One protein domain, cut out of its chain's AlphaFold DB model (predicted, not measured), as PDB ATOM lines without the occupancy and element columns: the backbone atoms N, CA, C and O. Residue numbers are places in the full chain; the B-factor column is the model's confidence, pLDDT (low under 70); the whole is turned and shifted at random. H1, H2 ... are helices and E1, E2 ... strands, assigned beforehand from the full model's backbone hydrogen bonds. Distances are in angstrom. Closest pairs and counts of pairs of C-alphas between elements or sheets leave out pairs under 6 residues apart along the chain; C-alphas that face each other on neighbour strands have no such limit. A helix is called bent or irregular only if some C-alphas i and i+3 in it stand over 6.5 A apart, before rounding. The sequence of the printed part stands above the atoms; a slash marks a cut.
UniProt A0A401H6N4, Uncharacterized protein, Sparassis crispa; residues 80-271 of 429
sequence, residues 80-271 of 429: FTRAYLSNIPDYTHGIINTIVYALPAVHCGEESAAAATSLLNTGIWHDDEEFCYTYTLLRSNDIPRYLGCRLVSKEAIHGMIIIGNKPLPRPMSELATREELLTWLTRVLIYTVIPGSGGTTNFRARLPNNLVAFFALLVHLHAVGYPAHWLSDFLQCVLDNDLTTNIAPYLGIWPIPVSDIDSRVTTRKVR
ATOM      1  N   PHE A  80     215.090 248.912 175.476       95.38
ATOM      2  CA  PHE A  80     215.555 247.600 175.895       95.38
ATOM      3  C   PHE A  80     216.886 247.721 176.629       95.38
ATOM      4  O   PHE A  80     217.742 248.520 176.260       95.38
ATOM      5  N   THR A  81     217.120 246.885 177.636       96.38
ATOM      6  CA  THR A  81     218.450 246.794 178.261       96.38
ATOM      7  C   THR A  81     219.452 246.175 177.291       96.38
ATOM      8  O   THR A  81     220.584 246.630 177.190       96.38
ATOM      9  N   ARG A  82     219.047 245.144 176.543       96.25
ATOM     10  CA  ARG A  82     219.912 244.448 175.587       96.25
ATOM     11  C   ARG A  82     219.180 244.220 174.276       96.25
ATOM     12  O   ARG A  82     218.001 243.877 174.285       96.25
ATOM     13  N   ALA A  83     219.897 244.371 173.172       96.19
ATOM     14  CA  ALA A  83     219.431 244.003 171.843       96.19
ATOM     15  C   ALA A  83     220.461 243.075 171.194       96.19
ATOM     16  O   ALA A  83     221.659 243.332 171.280       96.19
ATOM     17  N   TYR A  84     220.008 242.006 170.545       96.31
ATOM     18  CA  TYR A  84     220.863 241.159 169.719       96.31
ATOM     19  C   TYR A  84     220.342 241.182 168.288       96.31
ATOM     20  O   TYR A  84     219.194 240.821 168.039       96.31
ATOM     21  N   LEU A  85     221.181 241.640 167.363       95.38
ATOM     22  CA  LEU A  85     220.820 241.872 165.965       95.38
ATOM     23  C   LEU A  85     221.215 240.701 165.058       95.38
ATOM     24  O   LEU A  85     221.115 240.819 163.839       95.38
ATOM     25  N   SER A  86     221.676 239.580 165.626       94.38
ATOM     26  CA  SER A  86     222.243 238.472 164.853       94.38
ATOM     27  C   SER A  86     223.357 238.982 163.923       94.38
ATOM     28  O   SER A  86     224.182 239.789 164.352       94.38
ATOM     29  N   ASN A  87     223.361 238.561 162.660       92.31
ATOM     30  CA  ASN A  87     224.269 239.023 161.616       92.31
ATOM     31  C   ASN A  87     223.684 240.117 160.712       92.31
ATOM     32  O   ASN A  87     224.217 240.365 159.636       92.31
ATOM     33  N   ILE A  88     222.601 240.795 161.117       91.56
ATOM     34  CA  ILE A  88     221.972 241.853 160.306       91.56
ATOM     35  C   ILE A  88     222.962 242.961 159.885       91.56
ATOM     36  O   ILE A  88     222.888 243.405 158.730       91.56
ATOM     37  N   PRO A  89     223.912 243.402 160.737       90.75
ATOM     38  CA  PRO A  89     224.893 244.411 160.341       90.75
ATOM     39  C   PRO A  89     225.741 244.033 159.114       90.75
ATOM     40  O   PRO A  89     226.111 244.936 158.367       90.75
ATOM     41  N   ASP A  90     225.956 242.743 158.815       88.56
ATOM     42  CA  ASP A  90     226.669 242.296 157.598       88.56
ATOM     43  C   ASP A  90     225.979 242.755 156.298       88.56
ATOM     44  O   ASP A  90     226.614 242.842 155.244       88.56
ATOM     45  N   TYR A  91     224.673 243.031 156.358       87.31
ATOM     46  CA  TYR A  91     223.834 243.368 155.203       87.31
ATOM     47  C   TYR A  91     223.402 244.831 155.173       87.31
ATOM     48  O   TYR A  91     222.949 245.313 154.137       87.31
ATOM     49  N   THR A  92     223.511 245.524 156.307       89.81
ATOM     50  CA  THR A  92     222.850 246.812 156.564       89.81
ATOM     51  C   THR A  92     223.847 247.912 156.911       89.81
ATOM     52  O   THR A  92     223.547 248.781 157.718       89.81
ATOM     53  N   HIS A  93     225.033 247.910 156.291       93.38
ATOM     54  CA  HIS A  93     226.083 248.916 156.521       93.38
ATOM     55  C   HIS A  93     226.716 248.865 157.925       93.38
ATOM     56  O   HIS A  93     227.253 249.856 158.417       93.38
ATOM     57  N   GLY A  94     226.680 247.708 158.582       93.75
ATOM     58  CA  GLY A  94     227.508 247.413 159.745       93.75
ATOM     59  C   GLY A  94     227.288 248.306 160.967       93.75
ATOM     60  O   GLY A  94     226.167 248.583 161.412       93.75
ATOM     61  N   ILE A  95     228.410 248.711 161.563       95.94
ATOM     62  CA  ILE A  95     228.459 249.388 162.863       95.94
ATOM     63  C   ILE A  95     227.772 250.755 162.830       95.94
ATOM     64  O   ILE A  95     227.070 251.093 163.784       95.94
ATOM     65  N   ILE A  96     227.930 251.536 161.756       97.44
ATOM     66  CA  ILE A  96     227.377 252.897 161.721       97.44
ATOM     67  C   ILE A  96     225.848 252.875 161.814       97.44
ATOM     68  O   ILE A  96     225.273 253.611 162.614       97.44
ATOM     69  N   ASN A  97     225.186 251.960 161.103       96.75
ATOM     70  CA  ASN A  97     223.731 251.825 161.158       96.75
ATOM     71  C   ASN A  97     223.260 251.190 162.466       96.75
ATOM     72  O   ASN A  97     222.207 251.563 162.985       96.75
ATOM     73  N   THR A  98     224.067 250.306 163.058       96.88
ATOM     74  CA  THR A  98     223.807 249.813 164.416       96.88
ATOM     75  C   THR A  98     223.765 250.980 165.408       96.88
ATOM     76  O   THR A  98     222.840 251.061 166.212       96.88
ATOM     77  N   ILE A  99     224.705 251.926 165.321       97.88
ATOM     78  CA  ILE A  99     224.749 253.102 166.203       97.88
ATOM     79  C   ILE A  99     223.609 254.086 165.909       97.88
ATOM     80  O   ILE A  99     222.981 254.578 166.842       97.88
ATOM     81  N   VAL A 100     223.327 254.374 164.638       97.69
ATOM     82  CA  VAL A 100     222.337 255.396 164.251       97.69
ATOM     83  C   VAL A 100     220.895 254.922 164.462       97.69
ATOM     84  O   VAL A 100     220.054 255.709 164.905       97.69
ATOM     85  N   TYR A 101     220.595 253.650 164.178       96.69
ATOM     86  CA  TYR A 101     219.219 253.140 164.137       96.69
ATOM     87  C   TYR A 101     218.871 252.176 165.268       96.69
ATOM     88  O   TYR A 101     217.760 252.248 165.791       96.69
ATOM     89  N   ALA A 102     219.793 251.297 165.675       96.44
ATOM     90  CA  ALA A 102     219.487 250.268 166.671       96.44
ATOM     91  C   ALA A 102     219.803 250.691 168.104       96.44
ATOM     92  O   ALA A 102     218.990 250.511 169.012       96.44
ATOM     93  N   LEU A 103     220.964 251.304 168.307       96.62
ATOM     94  CA  LEU A 103     221.419 251.739 169.617       96.62
ATOM     95  C   LEU A 103     220.458 252.722 170.321       96.62
ATOM     96  O   LEU A 103     220.318 252.603 171.536       96.62
ATOM     97  N   PRO A 104     219.718 253.623 169.639       95.81
ATOM     98  CA  PRO A 104     218.724 254.477 170.295       95.81
ATOM     99  C   PRO A 104     217.574 253.716 170.971       95.81
ATOM    100  O   PRO A 104     216.930 254.266 171.860       95.81
ATOM    101  N   ALA A 105     217.310 252.466 170.576       95.38
ATOM    102  CA  ALA A 105     216.336 251.609 171.247       95.38
ATOM    103  C   ALA A 105     216.906 250.964 172.525       95.38
ATOM    104  O   ALA A 105     216.174 250.321 173.269       95.38
ATOM    105  N   VAL A 106     218.194 251.123 172.824       96.81
ATOM    106  CA  VAL A 106     218.837 250.535 174.004       96.81
ATOM    107  C   VAL A 106     218.941 251.565 175.130       96.81
ATOM    108  O   VAL A 106     219.202 252.741 174.891       96.81
ATOM    109  N   HIS A 107     218.762 251.154 176.384       94.56
ATOM    110  CA  HIS A 107     218.951 252.045 177.528       94.56
ATOM    111  C   HIS A 107     220.390 252.574 177.616       94.56
ATOM    112  O   HIS A 107     221.357 251.932 177.201       94.56
ATOM    113  N   CYS A 108     220.549 253.765 178.194       93.88
ATOM    114  CA  CYS A 108     221.864 254.260 178.569       93.88
ATOM    115  C   CYS A 108     222.249 253.676 179.934       93.88
ATOM    116  O   CYS A 108     221.714 254.082 180.960       93.88
ATOM    117  N   GLY A 109     223.184 252.731 179.940       91.25
ATOM    118  CA  GLY A 109     223.710 252.100 181.148       91.25
ATOM    119  C   GLY A 109     224.932 251.251 180.820       91.25
ATOM    120  O   GLY A 109     225.154 250.924 179.654       91.25
ATOM    121  N   GLU A 110     225.736 250.905 181.824       90.56
ATOM    122  CA  GLU A 110     226.970 250.126 181.628       90.56
ATOM    123  C   GLU A 110     226.678 248.726 181.077       90.56
ATOM    124  O   GLU A 110     227.283 248.310 180.087       90.56
ATOM    125  N   GLU A 111     225.668 248.062 181.639       92.56
ATOM    126  CA  GLU A 111     225.222 246.724 181.232       92.56
ATOM    127  C   GLU A 111     224.318 246.719 179.990       92.56
ATOM    128  O   GLU A 111     223.929 245.650 179.511       92.56
ATOM    129  N   SER A 112     223.946 247.903 179.488       96.75
ATOM    130  CA  SER A 112     223.044 248.035 178.344       96.75
ATOM    131  C   SER A 112     223.812 248.123 177.030       96.75
ATOM    132  O   SER A 112     224.694 248.974 176.881       96.75
ATOM    133  N   ALA A 113     223.487 247.252 176.074       97.62
ATOM    134  CA  ALA A 113     224.186 247.188 174.792       97.62
ATOM    135  C   ALA A 113     223.352 246.551 173.670       97.62
ATOM    136  O   ALA A 113     222.492 245.701 173.910       97.62
ATOM    137  N   ALA A 114     223.662 246.940 172.436       97.62
ATOM    138  CA  ALA A 114     223.332 246.197 171.231       97.62
ATOM    139  C   ALA A 114     224.526 245.311 170.846       97.62
ATOM    140  O   ALA A 114     225.667 245.774 170.847       97.62
ATOM    141  N   ALA A 115     224.263 244.050 170.517       97.31
ATOM    142  CA  ALA A 115     225.266 243.090 170.083       97.31
ATOM    143  C   ALA A 115     224.916 242.502 168.713       97.31
ATOM    144  O   ALA A 115     223.740 242.355 168.371       97.31
ATOM    145  N   ALA A 116     225.939 242.141 167.949       96.31
ATOM    146  CA  ALA A 116     225.814 241.480 166.657       96.31
ATOM    147  C   ALA A 116     227.040 240.605 166.375       96.31
ATOM    148  O   ALA A 116     228.096 240.794 166.978       96.31
ATOM    149  N   THR A 117     226.908 239.671 165.441       94.62
ATOM    150  CA  THR A 117     228.004 238.836 164.937       94.62
ATOM    151  C   THR A 117     228.229 239.124 163.456       94.62
ATOM    152  O   THR A 117     227.270 239.360 162.729       94.62
ATOM    153  N   SER A 118     229.476 239.080 162.984       92.00
ATOM    154  CA  SER A 118     229.717 238.832 161.558       92.00
ATOM    155  C   SER A 118     229.672 237.323 161.367       92.00
ATOM    156  O   SER A 118     230.381 236.587 162.056       92.00
ATOM    157  N   LEU A 119     228.808 236.852 160.471       86.75
ATOM    158  CA  LEU A 119     228.654 235.419 160.203       86.75
ATOM    159  C   LEU A 119     228.925 235.101 158.740       86.75
ATOM    160  O   LEU A 119     229.717 234.211 158.445       86.75
ATOM    161  N   LEU A 120     228.267 235.814 157.821       79.62
ATOM    162  CA  LEU A 120     228.400 235.506 156.397       79.62
ATOM    163  C   LEU A 120     229.767 235.954 155.879       79.62
ATOM    164  O   LEU A 120     230.393 235.258 155.087       79.62
ATOM    165  N   ASN A 121     230.222 237.118 156.335       84.69
ATOM    166  CA  ASN A 121     231.379 237.793 155.764       84.69
ATOM    167  C   ASN A 121     232.672 237.548 156.539       84.69
ATOM    168  O   ASN A 121     233.701 238.095 156.178       84.69
ATOM    169  N   THR A 122     232.670 236.698 157.564       87.31
ATOM    170  CA  THR A 122     233.808 236.547 158.485       87.31
ATOM    171  C   THR A 122     235.130 236.221 157.791       87.31
ATOM    172  O   THR A 122     236.173 236.691 158.225       87.31
ATOM    173  N   GLY A 123     235.089 235.473 156.684       88.19
ATOM    174  CA  GLY A 123     236.282 235.096 155.923       88.19
ATOM    175  C   GLY A 123     236.851 236.167 154.985       88.19
ATOM    176  O   GLY A 123     237.891 235.909 154.388       88.19
ATOM    177  N   ILE A 124     236.192 237.320 154.804       91.81
ATOM    178  CA  ILE A 124     236.687 238.379 153.900       91.81
ATOM    179  C   ILE A 124     237.541 239.424 154.620       91.81
ATOM    180  O   ILE A 124     238.265 240.157 153.954       91.81
ATOM    181  N   TRP A 125     237.421 239.520 155.944       93.31
ATOM    182  CA  TRP A 125     238.093 240.531 156.752       93.31
ATOM    183  C   TRP A 125     239.514 240.085 157.090       93.31
ATOM    184  O   TRP A 125     239.716 238.963 157.555       93.31
ATOM    185  N   HIS A 126     240.489 240.972 156.909       94.44
ATOM    186  CA  HIS A 126     241.851 240.759 157.395       94.44
ATOM    187  C   HIS A 126     241.892 240.717 158.930       94.44
ATOM    188  O   HIS A 126     242.507 239.830 159.521       94.44
ATOM    189  N   ASP A 127     241.226 241.678 159.570       95.38
ATOM    190  CA  ASP A 127     241.109 241.807 161.019       95.38
ATOM    191  C   ASP A 127     239.841 242.599 161.412       95.38
ATOM    192  O   ASP A 127     239.110 243.131 160.570       95.38
ATOM    193  N   ASP A 128     239.571 242.685 162.718       95.69
ATOM    194  CA  ASP A 128     238.447 243.448 163.279       95.69
ATOM    195  C   ASP A 128     238.521 244.960 162.988       95.69
ATOM    196  O   ASP A 128     237.507 245.665 163.016       95.69
ATOM    197  N   GLU A 129     239.722 245.488 162.737       96.88
ATOM    198  CA  GLU A 129     239.927 246.904 162.447       96.88
ATOM    199  C   GLU A 129     239.459 247.237 161.029       96.88
ATOM    200  O   GLU A 129     238.774 248.240 160.836       96.88
ATOM    201  N   GLU A 130     239.756 246.378 160.055       96.31
ATOM    202  CA  GLU A 130     239.268 246.494 158.681       96.31
ATOM    203  C   GLU A 130     237.739 246.391 158.608       96.31
ATOM    204  O   GLU A 130     237.104 247.152 157.871       96.31
ATOM    205  N   PHE A 131     237.132 245.525 159.430       95.81
ATOM    206  CA  PHE A 131     235.677 245.476 159.596       95.81
ATOM    207  C   PHE A 131     235.133 246.825 160.085       95.81
ATOM    208  O   PHE A 131     234.239 247.411 159.465       95.81
ATOM    209  N   CYS A 132     235.688 247.350 161.184       96.94
ATOM    210  CA  CYS A 132     235.268 248.633 161.745       96.94
ATOM    211  C   CYS A 132     235.430 249.769 160.729       96.94
ATOM    212  O   CYS A 132     234.499 250.556 160.529       96.94
ATOM    213  N   TYR A 133     236.584 249.836 160.068       97.88
ATOM    214  CA  TYR A 133     236.901 250.884 159.110       97.88
ATOM    215  C   TYR A 133     236.016 250.808 157.866       97.88
ATOM    216  O   TYR A 133     235.470 251.828 157.461       97.88
ATOM    217  N   THR A 134     235.769 249.620 157.310       96.75
ATOM    218  CA  THR A 134     234.908 249.463 156.125       96.75
ATOM    219  C   THR A 134     233.499 250.018 156.358       96.75
ATOM    220  O   THR A 134     232.957 250.695 155.487       96.75
ATOM    221  N   TYR A 135     232.915 249.785 157.537       96.44
ATOM    222  CA  TYR A 135     231.538 250.200 157.835       96.44
ATOM    223  C   TYR A 135     231.393 251.590 158.459       96.44
ATOM    224  O   TYR A 135     230.273 252.089 158.568       96.44
ATOM    225  N   THR A 136     232.480 252.214 158.919       98.00
ATOM    226  CA  THR A 136     232.414 253.519 159.610       98.00
ATOM    227  C   THR A 136     233.329 254.585 159.022       98.00
ATOM    228  O   THR A 136     233.133 255.768 159.297       98.00
ATOM    229  N   LEU A 137     234.321 254.189 158.223       98.44
ATOM    230  CA  LEU A 137     235.430 255.019 157.743       98.44
ATOM    231  C   LEU A 137     236.216 255.686 158.885       98.44
ATOM    232  O   LEU A 137     236.797 256.761 158.717       98.44
ATOM    233  N   LEU A 138     236.207 255.041 160.054       98.50
ATOM    234  CA  LEU A 138     236.914 255.420 161.270       98.50
ATOM    235  C   LEU A 138     237.714 254.229 161.784       98.50
ATOM    236  O   LEU A 138     237.327 253.075 161.612       98.50
ATOM    237  N   ARG A 139     238.810 254.520 162.482       98.00
ATOM    238  CA  ARG A 139     239.460 253.516 163.326       98.00
ATOM    239  C   ARG A 139     238.546 253.187 164.503       98.00
ATOM    240  O   ARG A 139     237.833 254.060 165.004       98.00
ATOM    241  N   SER A 140     238.596 251.955 164.992       97.38
ATOM    242  CA  SER A 140     237.752 251.475 166.092       97.38
ATOM    243  C   SER A 140     237.846 252.361 167.341       97.38
ATOM    244  O   SER A 140     236.834 252.654 167.976       97.38
ATOM    245  N   ASN A 141     239.040 252.877 167.638       97.19
ATOM    246  CA  ASN A 141     239.285 253.791 168.756       97.19
ATOM    247  C   ASN A 141     238.629 255.174 168.586       97.19
ATOM    248  O   ASN A 141     238.332 255.835 169.580       97.19
ATOM    249  N   ASP A 142     238.382 255.614 167.349       98.12
ATOM    250  CA  ASP A 142     237.735 256.894 167.054       98.12
ATOM    251  C   ASP A 142     236.201 256.790 167.054       98.12
ATOM    252  O   ASP A 142     235.524 257.779 167.332       98.12
ATOM    253  N   ILE A 143     235.628 255.601 166.831       98.50
ATOM    254  CA  ILE A 143     234.169 255.387 166.790       98.50
ATOM    255  C   ILE A 143     233.447 256.011 168.007       98.50
ATOM    256  O   ILE A 143     232.530 256.811 167.799       98.50
ATOM    257  N   PRO A 144     233.855 255.756 169.271       98.06
ATOM    258  CA  PRO A 144     233.232 256.375 170.445       98.06
ATOM    259  C   PRO A 144     233.262 257.907 170.467       98.06
ATOM    260  O   PRO A 144     232.349 258.522 171.020       98.06
ATOM    261  N   ARG A 145     234.329 258.506 169.923       97.69
ATOM    262  CA  ARG A 145     234.574 259.955 169.892       97.69
ATOM    263  C   ARG A 145     233.740 260.638 168.812       97.69
ATOM    264  O   ARG A 145     233.235 261.733 169.030       97.69
ATOM    265  N   TYR A 146     233.557 259.984 167.669       98.62
ATOM    266  CA  TYR A 146     232.767 260.529 166.566       98.62
ATOM    267  C   TYR A 146     231.273 260.282 166.738       98.62
ATOM    268  O   TYR A 146     230.477 261.180 166.498       98.62
ATOM    269  N   LEU A 147     230.878 259.084 167.160       98.50
ATOM    270  CA  LEU A 147     229.480 258.653 167.117       98.50
ATOM    271  C   LEU A 147     228.789 258.655 168.486       98.50
ATOM    272  O   LEU A 147     227.612 258.303 168.570       98.50
ATOM    273  N   GLY A 148     229.490 259.061 169.550       97.44
ATOM    274  CA  GLY A 148     228.905 259.233 170.882       97.44
ATOM    275  C   GLY A 148     228.462 257.926 171.545       97.44
ATOM    276  O   GLY A 148     227.512 257.923 172.319       97.44
ATOM    277  N   CYS A 149     229.139 256.810 171.269       97.81
ATOM    278  CA  CYS A 149     228.803 255.485 171.801       97.81
ATOM    279  C   CYS A 149     229.951 254.873 172.626       97.81
ATOM    280  O   CYS A 149     231.045 255.429 172.735       97.81
ATOM    281  N   ARG A 150     229.713 253.713 173.241       97.12
ATOM    282  CA  ARG A 150     230.748 252.840 173.815       97.12
ATOM    283  C   ARG A 150     230.959 251.676 172.859       97.12
ATOM    284  O   ARG A 150     230.017 250.933 172.616       97.12
ATOM    285  N   LEU A 151     232.172 251.499 172.352       97.38
ATOM    286  CA  LEU A 151     232.560 250.266 171.673       97.38
ATOM    287  C   LEU A 151     233.111 249.319 172.745       97.38
ATOM    288  O   LEU A 151     234.215 249.528 173.233       97.38
ATOM    289  N   VAL A 152     232.284 248.374 173.197       96.88
ATOM    290  CA  VAL A 152     232.612 247.446 174.296       96.88
ATOM    291  C   VAL A 152     233.438 246.277 173.776       96.88
ATOM    292  O   VAL A 152     234.415 245.891 174.402       96.88
ATOM    293  N   SER A 153     233.050 245.744 172.620       96.69
ATOM    294  CA  SER A 153     233.799 244.728 171.889       96.69
ATOM    295  C   SER A 153     233.758 245.054 170.405       96.69
ATOM    296  O   SER A 153     232.718 245.478 169.891       96.69
ATOM    297  N   LYS A 154     234.888 244.848 169.733       94.88
ATOM    298  CA  LYS A 154     235.035 245.004 168.282       94.88
ATOM    299  C   LYS A 154     235.264 243.680 167.555       94.88
ATOM    300  O   LYS A 154     235.545 243.716 166.368       94.88
ATOM    301  N   GLU A 155     235.155 242.557 168.261       94.56
ATOM    302  CA  GLU A 155     235.428 241.215 167.739       94.56
ATOM    303  C   GLU A 155     234.381 240.825 166.686       94.56
ATOM    304  O   GLU A 155     233.349 240.227 166.988       94.56
ATOM    305  N   ALA A 156     234.615 241.207 165.437       89.75
ATOM    306  CA  ALA A 156     233.791 240.819 164.307       89.75
ATOM    307  C   ALA A 156     234.176 239.415 163.829       89.75
ATOM    308  O   ALA A 156     233.314 238.640 163.411       89.75
ATOM    309  N   ILE A 157     235.459 239.055 163.924       91.25
ATOM    310  CA  ILE A 157     235.967 237.766 163.462       91.25
ATOM    311  C   ILE A 157     235.836 236.715 164.568       91.25
ATOM    312  O   ILE A 157     236.566 236.735 165.553       91.25
ATOM    313  N   HIS A 158     234.909 235.769 164.389       86.25
ATOM    314  CA  HIS A 158     234.603 234.683 165.340       86.25
ATOM    315  C   HIS A 158     234.146 235.133 166.746       86.25
ATOM    316  O   HIS A 158     234.054 234.298 167.646       86.25
ATOM    317  N   GLY A 159     233.820 236.417 166.928       91.94
ATOM    318  CA  GLY A 159     233.352 236.988 168.192       91.94
ATOM    319  C   GLY A 159     232.030 237.745 168.064       91.94
ATOM    320  O   GLY A 159     231.208 237.463 167.186       91.94
ATOM    321  N   MET A 160     231.811 238.699 168.972       94.00
ATOM    322  CA  MET A 160     230.672 239.619 168.926       94.00
ATOM    323  C   MET A 160     231.123 241.075 168.947       94.00
ATOM    324  O   MET A 160     231.904 241.495 169.803       94.00
ATOM    325  N   ILE A 161     230.498 241.878 168.092       96.19
ATOM    326  CA  ILE A 161     230.548 243.334 168.167       96.19
ATOM    327  C   ILE A 161     229.524 243.769 169.211       96.19
ATOM    328  O   ILE A 161     228.349 243.411 169.115       96.19
ATOM    329  N   ILE A 162     229.955 244.539 170.209       97.81
ATOM    330  CA  ILE A 162     229.098 244.988 171.311       97.81
ATOM    331  C   ILE A 162     229.222 246.500 171.449       97.81
ATOM    332  O   ILE A 162     230.308 247.034 171.686       97.81
ATOM    333  N   ILE A 163     228.091 247.189 171.333       98.00
ATOM    334  CA  ILE A 163     228.010 248.648 171.336       98.00
ATOM    335  C   ILE A 163     227.015 249.090 172.403       98.00
ATOM    336  O   ILE A 163     225.868 248.658 172.422       98.00
ATOM    337  N   GLY A 164     227.449 249.970 173.297       97.62
ATOM    338  CA  GLY A 164     226.622 250.547 174.353       97.62
ATOM    339  C   GLY A 164     226.360 252.034 174.145       97.62
ATOM    340  O   GLY A 164     227.133 252.733 173.489       97.62
ATOM    341  N   ASN A 165     225.288 252.541 174.747       95.19
ATOM    342  CA  ASN A 165     225.009 253.975 174.751       95.19
ATOM    343  C   ASN A 165     225.946 254.749 175.685       95.19
ATOM    344  O   ASN A 165     226.479 254.209 176.664       95.19
ATOM    345  N   LYS A 166     226.101 256.041 175.384       94.19
ATOM    346  CA  LYS A 166     226.613 257.064 176.301       94.19
ATOM    347  C   LYS A 166     225.528 258.121 176.520       94.19
ATOM    348  O   LYS A 166     224.706 258.320 175.628       94.19
ATOM    349  N   PRO A 167     225.546 258.843 177.653       94.81
ATOM    350  CA  PRO A 167     224.731 260.039 177.801       94.81
ATOM    351  C   PRO A 167     225.095 261.054 176.712       94.81
ATOM    352  O   PRO A 167     226.282 261.307 176.483       94.81
ATOM    353  N   LEU A 168     224.075 261.599 176.052       95.75
ATOM    354  CA  LEU A 168     224.186 262.599 174.995       95.75
ATOM    355  C   LEU A 168     223.427 263.878 175.405       95.75
ATOM    356  O   LEU A 168     222.392 263.763 176.070       95.75
ATOM    357  N   PRO A 169     223.888 265.079 175.009       97.69
ATOM    358  CA  PRO A 169     225.088 265.340 174.211       97.69
ATOM    359  C   PRO A 169     226.386 265.156 175.013       97.69
ATOM    360  O   PRO A 169     226.400 265.225 176.243       97.69
ATOM    361  N   ARG A 170     227.494 264.926 174.309       97.12
ATOM    362  CA  ARG A 170     228.846 264.839 174.874       97.12
ATOM    363  C   ARG A 170     229.513 266.219 174.917       97.12
ATOM    364  O   ARG A 170     229.253 267.043 174.039       97.12
ATOM    365  N   PRO A 171     230.405 266.477 175.888       96.69
ATOM    366  CA  PRO A 171     231.235 267.678 175.888       96.69
ATOM    367  C   PRO A 171     232.098 267.775 174.627       96.69
ATOM    368  O   PRO A 171     232.722 266.796 174.223       96.69
ATOM    369  N   MET A 172     232.210 268.975 174.051       95.38
ATOM    370  CA  MET A 172     232.994 269.218 172.830       95.38
ATOM    371  C   MET A 172     234.469 268.801 172.966       95.38
ATOM    372  O   MET A 172     235.072 268.350 171.999       95.38
ATOM    373  N   SER A 173     235.048 268.899 174.167       96.31
ATOM    374  CA  SER A 173     236.424 268.464 174.453       96.31
ATOM    375  C   SER A 173     236.648 266.958 174.287       96.31
ATOM    376  O   SER A 173     237.790 266.517 174.216       96.31
ATOM    377  N   GLU A 174     235.576 266.167 174.262       96.50
ATOM    378  CA  GLU A 174     235.613 264.713 174.106       96.50
ATOM    379  C   GLU A 174     235.236 264.253 172.692       96.50
ATOM    380  O   GLU A 174     235.197 263.048 172.443       96.50
ATOM    381  N   LEU A 175     234.909 265.186 171.796       98.19
ATOM    382  CA  LEU A 175     234.454 264.929 170.431       98.19
ATOM    383  C   LEU A 175     235.562 265.222 169.410       98.19
ATOM    384  O   LEU A 175     236.623 265.754 169.740       98.19
ATOM    385  N   ALA A 176     235.323 264.855 168.150       98.31
ATOM    386  CA  ALA A 176     236.207 265.246 167.061       98.31
ATOM    387  C   ALA A 176     236.205 266.765 166.857       98.31
ATOM    388  O   ALA A 176     235.188 267.435 167.030       98.31
ATOM    389  N   THR A 177     237.348 267.326 166.473       98.50
ATOM    390  CA  THR A 177     237.415 268.734 166.072       98.50
ATOM    391  C   THR A 177     236.576 268.976 164.814       98.50
ATOM    392  O   THR A 177     236.211 268.043 164.097       98.50
ATOM    393  N   ARG A 178     236.276 270.246 164.509       98.38
ATOM    394  CA  ARG A 178     235.531 270.606 163.292       98.38
ATOM    395  C   ARG A 178     236.200 270.043 162.043       98.38
ATOM    396  O   ARG A 178     235.535 269.428 161.225       98.38
ATOM    397  N   GLU A 179     237.507 270.245 161.902       98.38
ATOM    398  CA  GLU A 179     238.261 269.807 160.725       98.38
ATOM    399  C   GLU A 179     238.224 268.284 160.557       98.38
ATOM    400  O   GLU A 179     237.921 267.789 159.471       98.38
ATOM    401  N   GLU A 180     238.454 267.547 161.643       98.44
ATOM    402  CA  GLU A 180     238.353 266.088 161.677       98.44
ATOM    403  C   GLU A 180     236.956 265.598 161.268       98.44
ATOM    404  O   GLU A 180     236.824 264.761 160.371       98.44
ATOM    405  N   LEU A 181     235.907 266.168 161.876       98.69
ATOM    406  CA  LEU A 181     234.519 265.821 161.579       98.69
ATOM    407  C   LEU A 181     234.179 266.079 160.110       98.69
ATOM    408  O   LEU A 181     233.624 265.201 159.455       98.69
ATOM    409  N   LEU A 182     234.497 267.267 159.590       98.62
ATOM    410  CA  LEU A 182     234.167 267.634 158.212       98.62
ATOM    411  C   LEU A 182     234.951 266.794 157.199       98.62
ATOM    412  O   LEU A 182     234.404 266.415 156.163       98.62
ATOM    413  N   THR A 183     236.198 266.441 157.512       98.62
ATOM    414  CA  THR A 183     237.012 265.528 156.700       98.62
ATOM    415  C   THR A 183     236.369 264.142 156.628       98.62
ATOM    416  O   THR A 183     236.218 263.581 155.541       98.62
ATOM    417  N   TRP A 184     235.943 263.597 157.771       98.75
ATOM    418  CA  TRP A 184     235.264 262.304 157.824       98.75
ATOM    419  C   TRP A 184     233.886 262.340 157.147       98.75
ATOM    420  O   TRP A 184     233.622 261.487 156.303       98.75
ATOM    421  N   LEU A 185     233.050 263.351 157.411       98.81
ATOM    422  CA  LEU A 185     231.751 263.528 156.744       98.81
ATOM    423  C   LEU A 185     231.890 263.645 155.227       98.81
ATOM    424  O   LEU A 185     231.094 263.065 154.493       98.81
ATOM    425  N   THR A 186     232.924 264.347 154.754       98.81
ATOM    426  CA  THR A 186     233.242 264.414 153.324       98.81
ATOM    427  C   THR A 186     233.543 263.026 152.771       98.81
ATOM    428  O   THR A 186     233.004 262.661 151.731       98.81
ATOM    429  N   ARG A 187     234.351 262.217 153.469       98.62
ATOM    430  CA  ARG A 187     234.639 260.839 153.048       98.62
ATOM    431  C   ARG A 187     233.378 259.972 153.026       98.62
ATOM    432  O   ARG A 187     233.136 259.310 152.024       98.62
ATOM    433  N   VAL A 188     232.548 260.032 154.072       98.56
ATOM    434  CA  VAL A 188     231.272 259.294 154.143       98.56
ATOM    435  C   VAL A 188     230.348 259.683 152.986       98.56
ATOM    436  O   VAL A 188     229.818 258.801 152.314       98.56
ATOM    437  N   LEU A 189     230.192 260.982 152.708       98.69
ATOM    438  CA  LEU A 189     229.386 261.465 151.585       98.69
ATOM    439  C   LEU A 189     229.912 260.920 150.254       98.69
ATOM    440  O   LEU A 189     229.144 260.346 149.486       98.69
ATOM    441  N   ILE A 190     231.217 261.061 149.999       98.06
ATOM    442  CA  ILE A 190     231.847 260.600 148.756       98.06
ATOM    443  C   ILE A 190     231.661 259.093 148.585       98.06
ATOM    444  O   ILE A 190     231.307 258.659 147.498       98.06
ATOM    445  N   TYR A 191     231.835 258.295 149.640       97.12
ATOM    446  CA  TYR A 191     231.757 256.832 149.541       97.12
ATOM    447  C   TYR A 191     230.307 256.348 149.439       97.12
ATOM    448  O   TYR A 191     230.060 255.253 148.945       97.12
ATOM    449  N   THR A 192     229.347 257.178 149.859       96.69
ATOM    450  CA  THR A 192     227.914 256.943 149.648       96.69
ATOM    451  C   THR A 192     227.533 257.148 148.181       96.69
ATOM    452  O   THR A 192     226.790 256.348 147.618       96.69
ATOM    453  N   VAL A 193     228.035 258.210 147.539       96.31
ATOM    454  CA  VAL A 193     227.633 258.576 146.167       96.31
ATOM    455  C   VAL A 193     228.535 257.988 145.075       96.31
ATOM    456  O   VAL A 193     228.072 257.740 143.963       96.31
ATOM    457  N   ILE A 194     229.797 257.707 145.404       95.44
ATOM    458  CA  ILE A 194     230.811 257.042 144.572       95.44
ATOM    459  C   ILE A 194     231.407 255.870 145.372       95.44
ATOM    460  O   ILE A 194     232.529 255.963 145.882       95.44
ATOM    461  N   PRO A 195     230.674 254.756 145.525       93.12
ATOM    462  CA  PRO A 195     231.194 253.601 146.238       93.12
ATOM    463  C   PRO A 195     232.273 252.859 145.435       93.12
ATOM    464  O   PRO A 195     232.370 252.943 144.199       93.12
ATOM    465  N   GLY A 196     233.073 252.085 146.169       91.50
ATOM    466  CA  GLY A 196     233.902 251.016 145.614       91.50
ATOM    467  C   GLY A 196     233.057 249.847 145.101       91.50
ATOM    468  O   GLY A 196     231.836 249.942 144.981       91.50
ATOM    469  N   SER A 197     233.709 248.729 144.802       88.00
ATOM    470  CA  SER A 197     233.030 247.524 144.328       88.00
ATOM    471  C   SER A 197     232.859 246.500 145.444       88.00
ATOM    472  O   SER A 197     233.803 246.201 146.168       88.00
ATOM    473  N   GLY A 198     231.681 245.886 145.540       81.44
ATOM    474  CA  GLY A 198     231.458 244.717 146.394       81.44
ATOM    475  C   GLY A 198     232.026 243.419 145.816       81.44
ATOM    476  O   GLY A 198     231.961 242.384 146.469       81.44
ATOM    477  N   GLY A 199     232.570 243.445 144.594       80.94
ATOM    478  CA  GLY A 199     232.974 242.240 143.876       80.94
ATOM    479  C   GLY A 199     231.779 241.388 143.431       80.94
ATOM    480  O   GLY A 199     230.615 241.769 143.556       80.94
ATOM    481  N   THR A 200     232.057 240.209 142.879       73.19
ATOM    482  CA  THR A 200     231.043 239.285 142.326       73.19
ATOM    483  C   THR A 200     230.848 238.024 143.167       73.19
ATOM    484  O   THR A 200     230.036 237.168 142.824       73.19
ATOM    485  N   THR A 201     231.571 237.896 144.281       76.00
ATOM    486  CA  THR A 201     231.491 236.746 145.187       76.00
ATOM    487  C   THR A 201     230.256 236.822 146.086       76.00
ATOM    488  O   THR A 201     229.735 237.904 146.364       76.00
ATOM    489  N   ASN A 202     229.811 235.658 146.572       75.31
ATOM    490  CA  ASN A 202     228.719 235.549 147.549       75.31
ATOM    491  C   ASN A 202     229.125 236.036 148.951       75.31
ATOM    492  O   ASN A 202     228.272 236.465 149.725       75.31
ATOM    493  N   PHE A 203     230.420 235.962 149.269       83.12
ATOM    494  CA  PHE A 203     231.012 236.477 150.503       83.12
ATOM    495  C   PHE A 203     231.617 237.844 150.196       83.12
ATOM    496  O   PHE A 203     232.618 237.918 149.479       83.12
ATOM    497  N   ARG A 204     230.956 238.909 150.658       86.19
ATOM    498  CA  ARG A 204     231.338 240.296 150.376       86.19
ATOM    499  C   ARG A 204     230.698 241.280 151.344       86.19
ATOM    500  O   ARG A 204     229.560 241.094 151.778       86.19
ATOM    501  N   ALA A 205     231.404 242.375 151.609       89.25
ATOM    502  CA  ALA A 205     230.855 243.495 152.357       89.25
ATOM    503  C   ALA A 205     229.660 244.098 151.604       89.25
ATOM    504  O   ALA A 205     229.644 244.141 150.371       89.25
ATOM    505  N   ARG A 206     228.658 244.584 152.339       89.00
ATOM    506  CA  ARG A 206     227.514 245.299 151.760       89.00
ATOM    507  C   ARG A 206     227.392 246.670 152.397       89.00
ATOM    508  O   ARG A 206     227.163 246.785 153.599       89.00
ATOM    509  N   LEU A 207     227.490 247.706 151.570       91.69
ATOM    510  CA  LEU A 207     227.407 249.104 151.988       91.69
ATOM    511  C   LEU A 207     226.149 249.781 151.404       91.69
ATOM    512  O   LEU A 207     226.263 250.664 150.563       91.69
ATOM    513  N   PRO A 208     224.930 249.415 151.851       91.69
ATOM    514  CA  PRO A 208     223.664 249.878 151.269       91.69
ATOM    515  C   PRO A 208     223.274 251.326 151.613       91.69
ATOM    516  O   PRO A 208     222.146 251.721 151.322       91.69
ATOM    517  N   ASN A 209     224.133 252.103 152.283       94.94
ATOM    518  CA  ASN A 209     223.720 253.439 152.711       94.94
ATOM    519  C   ASN A 209     223.583 254.335 151.489       94.94
ATOM    520  O   ASN A 209     224.358 254.253 150.541       94.94
ATOM    521  N   ASN A 210     222.584 255.197 151.558       95.81
ATOM    522  CA  ASN A 210     222.227 256.168 150.540       95.81
ATOM    523  C   ASN A 210     222.208 257.569 151.170       95.81
ATOM    524  O   ASN A 210     222.521 257.747 152.354       95.81
ATOM    525  N   LEU A 211     221.818 258.581 150.397       97.75
ATOM    526  CA  LEU A 211     221.778 259.954 150.896       97.75
ATOM    527  C   LEU A 211     220.759 260.159 152.028       97.75
ATOM    528  O   LEU A 211     220.986 261.005 152.889       97.75
ATOM    529  N   VAL A 212     219.695 259.355 152.123       96.25
ATOM    530  CA  VAL A 212     218.771 259.408 153.272       96.25
ATOM    531  C   VAL A 212     219.489 258.987 154.557       96.25
ATOM    532  O   VAL A 212     219.401 259.681 155.573       96.25
ATOM    533  N   ALA A 213     220.265 257.899 154.507       96.69
ATOM    534  CA  ALA A 213     221.067 257.451 155.644       96.69
ATOM    535  C   ALA A 213     222.150 258.473 156.034       96.69
ATOM    536  O   ALA A 213     222.405 258.676 157.222       96.69
ATOM    537  N   PHE A 214     222.732 259.176 155.056       98.31
ATOM    538  CA  PHE A 214     223.662 260.274 155.321       98.31
ATOM    539  C   PHE A 214     223.002 261.423 156.100       98.31
ATOM    540  O   PHE A 214     223.565 261.921 157.073       98.31
ATOM    541  N   PHE A 215     221.779 261.818 155.740       97.81
ATOM    542  CA  PHE A 215     221.042 262.845 156.484       97.81
ATOM    543  C   PHE A 215     220.671 262.378 157.896       97.81
ATOM    544  O   PHE A 215     220.813 263.144 158.850       97.81
ATOM    545  N   ALA A 216     220.265 261.114 158.062       97.25
ATOM    546  CA  ALA A 216     220.021 260.534 159.382       97.25
ATOM    547  C   ALA A 216     221.283 260.559 160.264       97.25
ATOM    548  O   ALA A 216     221.198 260.860 161.457       97.25
ATOM    549  N   LEU A 217     222.463 260.330 159.674       98.50
ATOM    550  CA  LEU A 217     223.741 260.482 160.363       98.50
ATOM    551  C   LEU A 217     223.972 261.927 160.831       98.50
ATOM    552  O   LEU A 217     224.370 262.124 161.975       98.50
ATOM    553  N   LEU A 218     223.684 262.943 160.010       98.38
ATOM    554  CA  LEU A 218     223.808 264.348 160.432       98.38
ATOM    555  C   LEU A 218     222.891 264.678 161.621       98.38
ATOM    556  O   LEU A 218     223.312 265.353 162.563       98.38
ATOM    557  N   VAL A 219     221.656 264.165 161.616       97.75
ATOM    558  CA  VAL A 219     220.723 264.300 162.748       97.75
ATOM    559  C   VAL A 219     221.282 263.620 164.001       97.75
ATOM    560  O   VAL A 219     221.235 264.196 165.091       97.75
ATOM    561  N   HIS A 220     221.857 262.422 163.857       98.12
ATOM    562  CA  HIS A 220     222.520 261.715 164.955       98.12
ATOM    563  C   HIS A 220     223.700 262.511 165.518       98.12
ATOM    564  O   HIS A 220     223.800 262.674 166.728       98.12
ATOM    565  N   LEU A 221     224.560 263.074 164.667       98.62
ATOM    566  CA  LEU A 221     225.726 263.853 165.098       98.62
ATOM    567  C   LEU A 221     225.335 265.120 165.871       98.62
ATOM    568  O   LEU A 221     225.998 265.478 166.845       98.62
ATOM    569  N   HIS A 222     224.223 265.764 165.511       98.25
ATOM    570  CA  HIS A 222     223.675 266.836 166.339       98.25
ATOM    571  C   HIS A 222     223.301 266.321 167.737       98.25
ATOM    572  O   HIS A 222     223.662 266.936 168.738       98.25
ATOM    573  N   ALA A 223     222.620 265.171 167.829       97.50
ATOM    574  CA  ALA A 223     222.292 264.557 169.117       97.50
ATOM    575  C   ALA A 223     223.551 264.174 169.915       97.50
ATOM    576  O   ALA A 223     223.562 264.335 171.132       97.50
ATOM    577  N   VAL A 224     224.626 263.738 169.245       98.44
ATOM    578  CA  VAL A 224     225.928 263.456 169.871       98.44
ATOM    579  C   VAL A 224     226.516 264.692 170.557       98.44
ATOM    580  O   VAL A 224     227.199 264.542 171.568       98.44
ATOM    581  N   GLY A 225     226.214 265.898 170.073       98.19
ATOM    582  CA  GLY A 225     226.663 267.163 170.663       98.19
ATOM    583  C   GLY A 225     227.510 268.031 169.737       98.19
ATOM    584  O   GLY A 225     228.047 269.042 170.191       98.19
ATOM    585  N   TYR A 226     227.639 267.677 168.451       98.62
ATOM    586  CA  TYR A 226     228.334 268.540 167.498       98.62
ATOM    587  C   TYR A 226     227.570 269.853 167.280       98.62
ATOM    588  O   TYR A 226     226.343 269.831 167.147       98.62
ATOM    589  N   PRO A 227     228.266 271.004 167.199       98.19
ATOM    590  CA  PRO A 227     227.611 272.291 167.016       98.19
ATOM    591  C   PRO A 227     226.755 272.345 165.747       98.19
ATOM    592  O   PRO A 227     227.233 272.064 164.647       98.19
ATOM    593  N   ALA A 228     225.509 272.800 165.894       98.06
ATOM    594  CA  ALA A 228     224.541 272.932 164.801       98.06
ATOM    595  C   ALA A 228     225.100 273.697 163.589       98.06
ATOM    596  O   ALA A 228     224.897 273.283 162.451       98.06
ATOM    597  N   HIS A 229     225.852 274.778 163.828       97.81
ATOM    598  CA  HIS A 229     226.448 275.574 162.756       97.81
ATOM    599  C   HIS A 229     227.525 274.807 161.967       97.81
ATOM    600  O   HIS A 229     227.641 275.023 160.774       97.81
ATOM    601  N   TRP A 230     228.252 273.846 162.558       98.31
ATOM    602  CA  TRP A 230     229.219 273.032 161.798       98.31
ATOM    603  C   TRP A 230     228.523 272.120 160.792       98.31
ATOM    604  O   TRP A 230     228.965 272.013 159.650       98.31
ATOM    605  N   LEU A 231     227.438 271.475 161.223       98.50
ATOM    606  CA  LEU A 231     226.647 270.571 160.389       98.50
ATOM    607  C   LEU A 231     225.864 271.348 159.324       98.50
ATOM    608  O   LEU A 231     225.827 270.931 158.169       98.50
ATOM    609  N   SER A 232     225.296 272.495 159.707       98.00
ATOM    610  CA  SER A 232     224.622 273.425 158.800       98.00
ATOM    611  C   SER A 232     225.564 273.940 157.716       98.00
ATOM    612  O   SER A 232     225.237 273.811 156.543       98.00
ATOM    613  N   ASP A 233     226.728 274.493 158.082       98.19
ATOM    614  CA  ASP A 233     227.705 275.021 157.120       98.19
ATOM    615  C   ASP A 233     228.119 273.942 156.114       98.19
ATOM    616  O   ASP A 233     228.147 274.173 154.907       98.19
ATOM    617  N   PHE A 234     228.413 272.738 156.613       98.50
ATOM    618  CA  PHE A 234     228.804 271.616 155.770       98.50
ATOM    619  C   PHE A 234     227.687 271.204 154.808       98.50
ATOM    620  O   PHE A 234     227.931 271.063 153.609       98.50
ATOM    621  N   LEU A 235     226.461 271.028 155.315       98.12
ATOM    622  CA  LEU A 235     225.330 270.655 154.474       98.12
ATOM    623  C   LEU A 235     225.014 271.761 153.458       98.12
ATOM    624  O   LEU A 235     224.734 271.449 152.307       98.12
ATOM    625  N   GLN A 236     225.136 273.034 153.833       97.69
ATOM    626  CA  GLN A 236     224.961 274.159 152.916       97.69
ATOM    627  C   GLN A 236     225.961 274.090 151.749       97.69
ATOM    628  O   GLN A 236     225.540 274.145 150.597       97.69
ATOM    629  N   CYS A 237     227.252 273.839 152.012       97.50
ATOM    630  CA  CYS A 237     228.258 273.640 150.956       97.50
ATOM    631  C   CYS A 237     227.918 272.477 150.006       97.50
ATOM    632  O   CYS A 237     228.184 272.549 148.803       97.50
ATOM    633  N   VAL A 238     227.339 271.394 150.537       97.88
ATOM    634  CA  VAL A 238     226.881 270.238 149.748       97.88
ATOM    635  C   VAL A 238     225.700 270.626 148.854       97.88
ATOM    636  O   VAL A 238     225.732 270.358 147.652       97.88
ATOM    637  N   LEU A 239     224.687 271.292 149.415       97.25
ATOM    638  CA  LEU A 239     223.482 271.711 148.690       97.25
ATOM    639  C   LEU A 239     223.770 272.770 147.618       97.25
ATOM    640  O   LEU A 239     223.167 272.732 146.543       97.25
ATOM    641  N   ASP A 240     224.720 273.668 147.877       96.44
ATOM    642  CA  ASP A 240     225.133 274.725 146.948       96.44
ATOM    643  C   ASP A 240     226.099 274.229 145.861       96.44
ATOM    644  O   ASP A 240     226.505 275.000 144.987       96.44
ATOM    645  N   ASN A 241     226.440 272.931 145.864       96.38
ATOM    646  CA  ASN A 241     227.412 272.334 144.950       96.38
ATOM    647  C   ASN A 241     228.767 273.068 145.005       96.38
ATOM    648  O   ASN A 241     229.339 273.425 143.970       96.38
ATOM    649  N   ASP A 242     229.260 273.345 146.217       96.81
ATOM    650  CA  ASP A 242     230.496 274.104 146.460       96.81
ATOM    651  C   ASP A 242     231.544 273.342 147.285       96.81
ATOM    652  O   ASP A 242     232.519 273.902 147.783       96.81
ATOM    653  N   LEU A 243     231.384 272.022 147.396       97.94
ATOM    654  CA  LEU A 243     232.325 271.180 148.119       97.94
ATOM    655  C   LEU A 243     233.692 271.130 147.411       97.94
ATOM    656  O   LEU A 243     233.839 270.571 146.323       97.94
ATOM    657  N   THR A 244     234.711 271.672 148.078       98.19
ATOM    658  CA  THR A 244     236.123 271.549 147.697       98.19
ATOM    659  C   THR A 244     236.834 270.631 148.680       98.19
ATOM    660  O   THR A 244     236.757 270.833 149.889       98.19
ATOM    661  N   THR A 245     237.519 269.605 148.180       98.31
ATOM    662  CA  THR A 245     238.108 268.561 149.025       98.31
ATOM    663  C   THR A 245     239.347 267.930 148.397       98.31
ATOM    664  O   THR A 245     239.515 267.939 147.178       98.31
ATOM    665  N   ASN A 246     240.215 267.363 149.231       98.00
ATOM    666  CA  ASN A 246     241.356 266.531 148.851       98.00
ATOM    667  C   ASN A 246     241.113 265.036 149.144       98.00
ATOM    668  O   ASN A 246     242.037 264.234 149.043       98.00
ATOM    669  N   ILE A 247     239.893 264.648 149.528       98.19
ATOM    670  CA  ILE A 247     239.542 263.250 149.792       98.19
ATOM    671  C   ILE A 247     239.359 262.499 148.477       98.19
ATOM    672  O   ILE A 247     238.546 262.900 147.640       98.19
ATOM    673  N   ALA A 248     240.116 261.416 148.313       96.12
ATOM    674  CA  ALA A 248     240.003 260.507 147.182       96.12
ATOM    675  C   ALA A 248     238.813 259.552 147.387       96.12
ATOM    676  O   ALA A 248     238.643 259.063 148.505       96.12
ATOM    677  N   PRO A 249     237.998 259.254 146.361       95.44
ATOM    678  CA  PRO A 249     237.058 258.141 146.437       95.44
ATOM    679  C   PRO A 249     237.813 256.802 146.434       95.44
ATOM    680  O   PRO A 249     238.751 256.617 145.654       95.44
ATOM    681  N   TYR A 250     237.382 255.841 147.252       95.50
ATOM    682  CA  TYR A 250     237.885 254.470 147.171       95.50
ATOM    683  C   TYR A 250     237.174 253.717 146.045       95.50
ATOM    684  O   TYR A 250     235.964 253.509 146.080       95.50
ATOM    685  N   LEU A 251     237.934 253.293 145.035       93.00
ATOM    686  CA  LEU A 251     237.404 252.617 143.844       93.00
ATOM    687  C   LEU A 251     237.773 251.126 143.788       93.00
ATOM    688  O   LEU A 251     237.499 250.476 142.782       93.00
ATOM    689  N   GLY A 252     238.432 250.612 144.829       93.38
ATOM    690  CA  GLY A 252     238.837 249.212 144.925       93.38
ATOM    691  C   GLY A 252     237.679 248.271 145.267       93.38
ATOM    692  O   GLY A 252     236.528 248.691 145.410       93.38
ATOM    693  N   ILE A 253     238.008 246.987 145.397       92.25
ATOM    694  CA  ILE A 253     237.081 245.942 145.844       92.25
ATOM    695  C   ILE A 253     237.100 245.909 147.372       92.25
ATOM    696  O   ILE A 253     238.177 245.853 147.955       92.25
ATOM    697  N   TRP A 254     235.932 245.934 148.010       91.19
ATOM    698  CA  TRP A 254     235.817 245.818 149.463       91.19
ATOM    699  C   TRP A 254     236.348 244.468 149.977       91.19
ATOM    700  O   TRP A 254     236.175 243.462 149.285       91.19
ATOM    701  N   PRO A 255     236.898 244.400 151.207       94.69
ATOM    702  CA  PRO A 255     236.930 245.440 152.251       94.69
ATOM    703  C   PRO A 255     237.787 246.673 151.946       94.69
ATOM    704  O   PRO A 255     238.669 246.648 151.092       94.69
ATOM    705  N   ILE A 256     237.505 247.783 152.631       96.12
ATOM    706  CA  ILE A 256     238.294 249.009 152.479       96.12
ATOM    707  C   ILE A 256     239.486 248.910 153.444       96.12
ATOM    708  O   ILE A 256     239.264 248.825 154.653       96.12
ATOM    709  N   PRO A 257     240.740 248.954 152.959       96.12
ATOM    710  CA  PRO A 257     241.903 248.832 153.824       96.12
ATOM    711  C   PRO A 257     242.026 250.056 154.734       96.12
ATOM    712  O   PRO A 257     241.819 251.185 154.297       96.12
ATOM    713  N   VAL A 258     242.453 249.862 155.982       97.50
ATOM    714  CA  VAL A 258     242.586 250.952 156.974       97.50
ATOM    715  C   VAL A 258     243.544 252.061 156.511       97.50
ATOM    716  O   VAL A 258     243.380 253.221 156.888       97.50
ATOM    717  N   SER A 259     244.527 251.737 155.662       96.62
ATOM    718  CA  SER A 259     245.459 252.708 155.064       96.62
ATOM    719  C   SER A 259     244.780 253.741 154.155       96.62
ATOM    720  O   SER A 259     245.332 254.815 153.926       96.62
ATOM    721  N   ASP A 260     243.562 253.468 153.686       97.31
ATOM    722  CA  ASP A 260     242.748 254.404 152.910       97.31
ATOM    723  C   ASP A 260     242.416 255.694 153.687       97.31
ATOM    724  O   ASP A 260     242.176 256.743 153.088       97.31
ATOM    725  N   ILE A 261     242.494 255.677 155.025       96.62
ATOM    726  CA  ILE A 261     242.259 256.868 155.856       96.62
ATOM    727  C   ILE A 261     243.217 258.019 155.516       96.62
ATOM    728  O   ILE A 261     242.859 259.198 155.645       96.62
ATOM    729  N   ASP A 262     244.404 257.683 155.011       96.06
ATOM    730  CA  ASP A 262     245.463 258.609 154.618       96.06
ATOM    731  C   ASP A 262     245.428 258.935 153.114       96.06
ATOM    732  O   ASP A 262     246.175 259.793 152.647       96.06
ATOM    733  N   SER A 263     244.511 258.326 152.353       96.31
ATOM    734  CA  SER A 263     244.352 258.550 150.915       96.31
ATOM    735  C   SER A 263     243.918 259.986 150.618       96.31
ATOM    736  O   SER A 263     242.909 260.479 151.141       96.31
ATOM    737  N   ARG A 264     244.703 260.687 149.796       96.75
ATOM    738  CA  ARG A 264     244.467 262.079 149.397       96.75
ATOM    739  C   ARG A 264     244.747 262.269 147.911       96.75
ATOM    740  O   ARG A 264     245.618 261.622 147.338       96.75
ATOM    741  N   VAL A 265     244.034 263.213 147.316       96.88
ATOM    742  CA  VAL A 265     244.259 263.748 145.967       96.88
ATOM    743  C   VAL A 265     244.515 265.248 146.050       96.88
ATOM    744  O   VAL A 265     244.332 265.867 147.096       96.88
ATOM    745  N   THR A 266     244.925 265.862 144.945       97.25
ATOM    746  CA  THR A 266     244.996 267.323 144.854       97.25
ATOM    747  C   THR A 266     243.641 267.938 145.201       97.25
ATOM    748  O   THR A 266     242.609 267.471 144.724       97.25
ATOM    749  N   THR A 267     243.638 268.989 146.022       98.00
ATOM    750  CA  THR A 267     242.414 269.713 146.378       98.00
ATOM    751  C   THR A 267     241.678 270.167 145.123       98.00
ATOM    752  O   THR A 267     242.239 270.880 144.291       98.00
ATOM    753  N   ARG A 268     240.412 269.767 145.000       97.69
ATOM    754  CA  ARG A 268     239.554 270.109 143.866       97.69
ATOM    755  C   ARG A 268     238.111 270.302 144.301       97.69
ATOM    756  O   ARG A 268     237.685 269.760 145.321       97.69
ATOM    757  N   LYS A 269     237.365 271.058 143.500       97.81
ATOM    758  CA  LYS A 269     235.913 271.156 143.616       97.81
ATOM    759  C   LYS A 269     235.278 269.939 142.951       97.81
ATOM    760  O   LYS A 269     235.577 269.663 141.792       97.81
ATOM    761  N   VAL A 270     234.418 269.239 143.680       97.75
ATOM    762  CA  VAL A 270     233.682 268.077 143.166       97.75
ATOM    763  C   VAL A 270     232.279 268.487 142.731       97.75
ATOM    764  O   VAL A 270     231.729 269.467 143.239       97.75
ATOM    765  N   ARG A 271     231.693 267.755 141.782       97.69
ATOM    766  CA  ARG A 271     230.310 267.970 141.342       97.69
ATOM    767  C   ARG A 271     229.354 267.080 142.116       97.69
ATOM    768  O   ARG A 271     229.433 265.859 142.045       97.69
TER     769      ARG A 271
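What this domain is: This is residues 80 to 271 of the 429 residues of an uncharacterized protein of Sparassis crispa (UniProt A0A401H6N4). A four-stranded sheet walls one end of a broad, fairly flat body, with H1 over one face; at the other end stand three helices, H4, H5 and H6, in an up-and-down bundle, each running against the one before. The small sheet E5 E6 packs on H4 through E5, while H2 and H3 lie nearer the middle and H7 packs on H2. The printed part has 192 residues, in the order E1 H1 E2 H2 H3 E3 E4 H4 H5 H6 E5 H7 E6, class mixed, helices and strands. The larger sheet, E1 E2 E4 E3, is mixed and the smaller antiparallel; the whole is compact, with a radius of gyration of the C-alphas of 16.2 A and spans of 43 by 41 by 25 A.

Where its parts are: Find C-alpha 82 at (219.912, 244.448, 175.587), where E1, residues 82 to 84, begins. H1, residues 94 to 105, spans 16.6 A and is only just irregular: C-alphas 100 and 103 are 6.6 A apart. Next come E2, residues 113 to 116, H2, 128 to 136, H3, 143 to 147, E3, 149 to 154, and E4, 161 to 165. At C-alpha 178, (235.531, 270.606, 163.292), H4 begins and runs 22.4 A to residue 193. H5, 211 to 224, spans 19.7 A, and H6, 228 to 239, 16.2 A. E5, 244 to 247, and H7, 258 to 262, precede E6, 264 to 269, which ends at (235.913, 271.156, 143.616).

How they stand to each other: Start at E1 and E2, parallel, with N 83 and O 113 at 3.0 A; E1, H1, E2 form a strand-helix-strand unit with a right-handed crossover. E2 and E4 are antiparallel, N 114 to O 163 being 2.8 A. The hairpin E3 and E4 has N 150 and O 164 at 2.8 A; E2, H2 H3, E3 are a split unit, E4 between its strands, also right-handed. H1 is on this sheet, making two layers, at a height of 8.7 A; H2 and H3 only graze it. H3 touches H5, closest C-alphas Leu 147 and Val 224, 6.6 A. The helical hairpin H4 and H5 has a shallow tilt of 22 degrees, with C-alphas Leu 189 and Phe 214 closest at 6.9 A. H5 and H6, also a helical hairpin, only just touch, with 3 pairs of C-alphas within 8 A, His 222 and Ala 228 closest at 6.3 A. H7 touches H2, closest C-alphas Val 258 and Glu 130, 5.8 A. E5 and E6 are antiparallel, with N 265 and O 246 at 2.8 A. Every O i to N i+4 pair is within hydrogen-bond range in H2, H3, H4, H5 and H6, but 5 of 8 in H1 and 0 of 1 in H7, where 2 of 2 O i to N i+3 pairs are.

The domain as a whole: The C-alphas of Thr 81 and Thr 266, the two farthest apart, are 47.4 A from each other. The printed part has no cut; the links E2 to H2, E4 to H4 and H4 to H5 are long. No printed residue is under 70 in pLDDT.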